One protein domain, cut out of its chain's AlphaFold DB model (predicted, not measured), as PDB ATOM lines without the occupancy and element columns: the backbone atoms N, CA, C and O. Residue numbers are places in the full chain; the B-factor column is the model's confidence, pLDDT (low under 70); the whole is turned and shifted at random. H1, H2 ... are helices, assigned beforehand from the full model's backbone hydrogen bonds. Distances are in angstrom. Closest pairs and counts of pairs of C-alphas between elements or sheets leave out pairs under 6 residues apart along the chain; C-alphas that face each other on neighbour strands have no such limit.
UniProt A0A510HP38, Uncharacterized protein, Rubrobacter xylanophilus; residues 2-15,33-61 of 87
ATOM      1  N   ALA A   2      13.236  33.940   1.597       49.16
ATOM      2  CA  ALA A   2      13.242  32.699   0.827       49.16
ATOM      3  C   ALA A   2      14.703  32.272   0.659       49.16
ATOM      4  O   ALA A   2      15.515  33.037   0.140       49.16
ATOM      5  N   LYS A   3      15.069  31.096   1.177       57.62
ATOM      6  CA  LYS A   3      16.408  30.544   0.960       57.62
ATOM      7  C   LYS A   3      16.598  30.404  -0.550       57.62
ATOM      8  O   LYS A   3      15.734  29.824  -1.204       57.62
ATOM      9  N   LYS A   4      17.697  30.944  -1.083       62.53
ATOM     10  CA  LYS A   4      18.114  30.725  -2.473       62.53
ATOM     11  C   LYS A   4      18.188  29.203  -2.656       62.53
ATOM     12  O   LYS A   4      19.040  28.564  -2.046       62.53
ATOM     13  N   LEU A   5      17.221  28.617  -3.367       68.94
ATOM     14  CA  LEU A   5      17.125  27.156  -3.512       68.94
ATOM     15  C   LEU A   5      18.321  26.602  -4.288       68.94
ATOM     16  O   LEU A   5      18.748  25.480  -4.041       68.94
ATOM     17  N   VAL A   6      18.869  27.425  -5.182       74.12
ATOM     18  CA  VAL A   6      20.096  27.163  -5.927       74.12
ATOM     19  C   VAL A   6      21.157  28.150  -5.447       74.12
ATOM     20  O   VAL A   6      21.115  29.341  -5.783       74.12
ATOM     21  N   THR A   7      22.087  27.667  -4.625       81.56
ATOM     22  CA  THR A   7      23.307  28.413  -4.297       81.56
ATOM     23  C   THR A   7      24.194  28.508  -5.533       81.56
ATOM     24  O   THR A   7      24.119  27.670  -6.428       81.56
ATOM     25  N   ASP A   8      25.010  29.557  -5.603       80.81
ATOM     26  CA  ASP A   8      25.950  29.752  -6.708       80.81
ATOM     27  C   ASP A   8      26.954  28.581  -6.782       80.81
ATOM     28  O   ASP A   8      27.175  28.048  -7.860       80.81
ATOM     29  N   GLU A   9      27.395  28.054  -5.635       83.44
ATOM     30  CA  GLU A   9      28.250  26.856  -5.547       83.44
ATOM     31  C   GLU A   9      27.608  25.598  -6.163       83.44
ATOM     32  O   GLU A   9      28.273  24.806  -6.824       83.44
ATOM     33  N   LEU A  10      26.301  25.394  -5.956       83.75
ATOM     34  CA  LEU A  10      25.588  24.261  -6.550       83.75
ATOM     35  C   LEU A  10      25.429  24.450  -8.063       83.75
ATOM     36  O   LEU A  10      25.464  23.478  -8.814       83.75
ATOM     37  N   TRP A  11      25.248  25.698  -8.500       85.12
ATOM     38  CA  TRP A  11      25.135  26.033  -9.913       85.12
ATOM     39  C   TRP A  11      26.431  25.733 -10.669       85.12
ATOM     40  O   TRP A  11      26.361  25.091 -11.710       85.12
ATOM     41  N   GLU A  12      27.596  26.076 -10.112       85.94
ATOM     42  CA  GLU A  12      28.903  25.808 -10.738       85.94
ATOM     43  C   GLU A  12      29.175  24.312 -10.971       85.94
ATOM     44  O   GLU A  12      29.886  23.942 -11.902       85.94
ATOM     45  N   VAL A  13      28.588  23.430 -10.157       87.06
ATOM     46  CA  VAL A  13      28.696  21.971 -10.345       87.06
ATOM     47  C   VAL A  13      27.740  21.465 -11.429       87.06
ATOM     48  O   VAL A  13      28.046  20.493 -12.119       87.06
ATOM     49  N   ILE A  14      26.571  22.092 -11.573       83.00
ATOM     50  CA  ILE A  14      25.505  21.644 -12.481       83.00
ATOM     51  C   ILE A  14      25.686  22.209 -13.891       83.00
ATOM     52  O   ILE A  14      25.441  21.495 -14.859       83.00
ATOM     53  N   GLU A  15      26.126  23.460 -14.014       83.38
ATOM     54  CA  GLU A  15      26.355  24.154 -15.283       83.38
ATOM     55  C   GLU A  15      27.155  23.328 -16.310       83.38
ATOM     56  O   GLU A  15      26.648  23.144 -17.416       83.38
ATOM     57  N   ASP A  33      16.622  31.087 -18.677       75.31
ATOM     58  CA  ASP A  33      17.912  30.737 -18.091       75.31
ATOM     59  C   ASP A  33      17.841  29.365 -17.410       75.31
ATOM     60  O   ASP A  33      16.941  29.106 -16.603       75.31
ATOM     61  N   ASP A  34      18.804  28.485 -17.685       76.94
ATOM     62  CA  ASP A  34      18.819  27.128 -17.127       76.94
ATOM     63  C   ASP A  34      18.794  27.140 -15.587       76.94
ATOM     64  O   ASP A  34      18.182  26.283 -14.940       76.94
ATOM     65  N   ARG A  35      19.364  28.190 -14.982       79.44
ATOM     66  CA  ARG A  35      19.320  28.437 -13.537       79.44
ATOM     67  C   ARG A  35      17.911  28.719 -13.029       79.44
ATOM     68  O   ARG A  35      17.525  28.239 -11.958       79.44
ATOM     69  N   ALA A  36      17.134  29.490 -13.781       76.06
ATOM     70  CA  ALA A  36      15.744  29.776 -13.457       76.06
ATOM     71  C   ALA A  36      14.882  28.515 -13.613       76.06
ATOM     72  O   ALA A  36      14.085  28.213 -12.722       76.06
ATOM     73  N   ALA A  37      15.119  27.720 -14.663       77.25
ATOM     74  CA  ALA A  37      14.462  26.431 -14.860       77.25
ATOM     75  C   ALA A  37      14.724  25.471 -13.687       77.25
ATOM     76  O   ALA A  37      13.777  24.953 -13.092       77.25
ATOM     77  N   LEU A  38      15.988  25.300 -13.279       81.25
ATOM     78  CA  LEU A  38      16.360  24.457 -12.138       81.25
ATOM     79  C   LEU A  38      15.704  24.935 -10.835       81.25
ATOM     80  O   LEU A  38      15.169  24.135 -10.066       81.25
ATOM     81  N   THR A  39      15.699  26.250 -10.606       81.31
ATOM     82  CA  THR A  39      15.052  26.848  -9.431       81.31
ATOM     83  C   THR A  39      13.550  26.559  -9.427       81.31
ATOM     84  O   THR A  39      12.998  26.199  -8.385       81.31
ATOM     85  N   GLY A  40      12.893  26.639 -10.589       78.69
ATOM     86  CA  GLY A  40      11.487  26.281 -10.748       78.69
ATOM     87  C   GLY A  40      11.201  24.815 -10.431       78.69
ATOM     88  O   GLY A  40      10.266  24.528  -9.682       78.69
ATOM     89  N   ILE A  41      12.048  23.897 -10.913       81.00
ATOM     90  CA  ILE A  41      11.913  22.453 -10.652       81.00
ATOM     91  C   ILE A  41      11.998  22.189  -9.147       81.00
ATOM     92  O   ILE A  41      11.126  21.537  -8.574       81.00
ATOM     93  N   LEU A  42      13.019  22.738  -8.487       81.31
ATOM     94  CA  LEU A  42      13.212  22.568  -7.048       81.31
ATOM     95  C   LEU A  42      12.071  23.185  -6.236       81.31
ATOM     96  O   LEU A  42      11.671  22.623  -5.217       81.31
ATOM     97  N   PHE A  43      11.517  24.311  -6.685       77.69
ATOM     98  CA  PHE A  43      10.393  24.959  -6.018       77.69
ATOM     99  C   PHE A  43       9.109  24.127  -6.101       77.69
ATOM    100  O   PHE A  43       8.429  23.964  -5.088       77.69
ATOM    101  N   VAL A  44       8.807  23.543  -7.264       81.56
ATOM    102  CA  VAL A  44       7.672  22.619  -7.446       81.56
ATOM    103  C   VAL A  44       7.836  21.384  -6.575       81.56
ATOM    104  O   VAL A  44       6.913  21.020  -5.852       81.56
ATOM    105  N   LEU A  45       9.026  20.778  -6.574       81.94
ATOM    106  CA  LEU A  45       9.309  19.606  -5.744       81.94
ATOM    107  C   LEU A  45       9.217  19.916  -4.244       81.94
ATOM    108  O   LEU A  45       8.785  19.070  -3.465       81.94
ATOM    109  N   LYS A  46       9.612  21.123  -3.825       79.50
ATOM    110  CA  LYS A  46       9.606  21.518  -2.414       79.50
ATOM    111  C   LYS A  46       8.223  21.921  -1.907       79.50
ATOM    112  O   LYS A  46       7.887  21.595  -0.771       79.50
ATOM    113  N   SER A  47       7.466  22.652  -2.719       77.75
ATOM    114  CA  SER A  47       6.171  23.230  -2.344       77.75
ATOM    115  C   SER A  47       4.985  22.353  -2.756       77.75
ATOM    116  O   SER A  47       3.882  22.560  -2.264       77.75
ATOM    117  N   GLY A  48       5.188  21.393  -3.666       81.00
ATOM    118  CA  GLY A  48       4.129  20.533  -4.207       81.00
ATOM    119  C   GLY A  48       3.118  21.268  -5.091       81.00
ATOM    120  O   GLY A  48       2.061  20.719  -5.396       81.00
ATOM    121  N   ILE A  49       3.406  22.512  -5.482       79.19
ATOM    122  CA  ILE A  49       2.501  23.318  -6.302       79.19
ATOM    123  C   ILE A  49       2.650  22.969  -7.789       79.19
ATOM    124  O   ILE A  49       3.755  22.660  -8.237       79.19
ATOM    125  N   PRO A  50       1.573  23.050  -8.585       73.44
ATOM    126  CA  PRO A  50       1.656  22.903 -10.031       73.44
ATOM    127  C   PRO A  50       2.482  24.027 -10.665       73.44
ATOM    128  O   PRO A  50       2.498  25.163 -10.186       73.44
ATOM    129  N   TRP A  51       3.095  23.714 -11.808       73.31
ATOM    130  CA  TRP A  51       3.883  24.648 -12.619       73.31
ATOM    131  C   TRP A  51       3.137  25.934 -12.994       73.31
ATOM    132  O   TRP A  51       3.752  26.986 -13.122       73.31
ATOM    133  N   GLU A  52       1.813  25.871 -13.126       66.94
ATOM    134  CA  GLU A  52       0.975  27.025 -13.476       66.94
ATOM    135  C   GLU A  52       0.838  28.054 -12.347       66.94
ATOM    136  O   GLU A  52       0.526  29.213 -12.605       66.94
ATOM    137  N   MET A  53       1.093  27.646 -11.098       65.81
ATOM    138  CA  MET A  53       1.086  28.534  -9.932       65.81
ATOM    139  C   MET A  53       2.485  29.029  -9.557       65.81
ATOM    140  O   MET A  53       2.648  29.658  -8.509       65.81
ATOM    141  N   LEU A  54       3.509  28.760 -10.376       67.25
ATOM    142  CA  LEU A  54       4.808  29.371 -10.141       67.25
ATOM    143  C   LEU A  54       4.711  30.895 -10.279       67.25
ATOM    144  O   LEU A  54       4.144  31.387 -11.259       67.25
ATOM    145  N   PRO A  55       5.315  31.653  -9.348       64.38
ATOM    146  CA  PRO A  55       5.420  33.094  -9.505       64.38
ATOM    147  C   PRO A  55       6.155  33.415 -10.815       64.38
ATOM    148  O   PRO A  55       7.242  32.895 -11.079       64.38
ATOM    149  N   GLN A  56       5.551  34.284 -11.634       60.72
ATOM    150  CA  GLN A  56       6.093  34.718 -12.932       60.72
ATOM    151  C   GLN A  56       7.474  35.385 -12.807       60.72
ATOM    152  O   GLN A  56       8.222  35.423 -13.779       60.72
ATOM    153  N   GLU A  57       7.837  35.835 -11.603       57.25
ATOM    154  CA  GLU A  57       9.161  36.357 -11.247       57.25
ATOM    155  C   GLU A  57      10.295  35.337 -11.450       57.25
ATOM    156  O   GLU A  57      11.440  35.734 -11.632       57.25
ATOM    157  N   MET A  58      10.005  34.026 -11.478       58.38
ATOM    158  CA  MET A  58      11.009  32.989 -11.768       58.38
ATOM    159  C   MET A  58      11.180  32.703 -13.267       58.38
ATOM    160  O   MET A  58      11.825  31.720 -13.629       58.38
ATOM    161  N   GLY A  59      10.552  33.483 -14.156       55.59
ATOM    162  CA  GLY A  59      10.666  33.342 -15.616       55.59
ATOM    163  C   GLY A  59      10.059  32.056 -16.200       55.59
ATOM    164  O   GLY A  59       9.811  31.989 -17.395       55.59
ATOM    165  N   CYS A  60       9.742  31.063 -15.364       51.84
ATOM    166  CA  CYS A  60       9.212  29.747 -15.732       51.84
ATOM    167  C   CYS A  60       7.703  29.722 -16.006       51.84
ATOM    168  O   CYS A  60       7.148  28.668 -16.313       51.84
ATOM    169  N   GLY A  61       7.034  30.873 -15.906       47.19
ATOM    170  CA  GLY A  61       5.631  31.020 -16.260       47.19
ATOM    171  C   GLY A  61       5.458  30.905 -17.770       47.19
ATOM    172  O   GLY A  61       5.533  31.900 -18.494       47.19
TER     173      GLY A  61
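What this domain is: This is residues 2 to 15 and 33 to 61 of the 87 residues of an uncharacterized protein of Rubrobacter xylanophilus (UniProt A0A510HP38). A short helix, H1, stands off the first end of a longer middle helix, H2, and beyond H2 the last stretch, residues 48 to 61, folds back along its other side with no named element. The printed part has 43 residues, with two named helices in the order H1, H2 and no named strand: all helix by class. It is compact, with a radius of gyration of the C-alphas of 10.3 A, and only just elongated, spanning 28 by 18 by 15 A.

How they stand to each other: Look first at H1, residues 8 to 15, then at H2, residues 34 to 47. They are close but not clearly touching; their closest C-alphas, those of Trp 11 and Arg 35, are 7.3 A apart. They run opposite ways at a steep tilt of 69 degrees, only just short of about perpendicular. Every O i to N i+4 pair is within hydrogen-bond range in H2, and 3 of 4 in H1.

Where its parts are: Find C-alpha 8 at (25.950, 29.752, -6.708); H1 runs 10.2 A from there. H2 runs 19.8 A from C-alpha 34 to C-alpha 47 at (6.171, 23.230, -2.344).

The domain as a whole: The C-alphas farthest apart, those of Glu 9 and Glu 52, are 28.4 A apart. Residues 16 to 32 are not printed; C-alphas 15 and 33 are 11.1 A apart across the cut. The pLDDT is under 70 at residues 2 to 5 and 52 to 61.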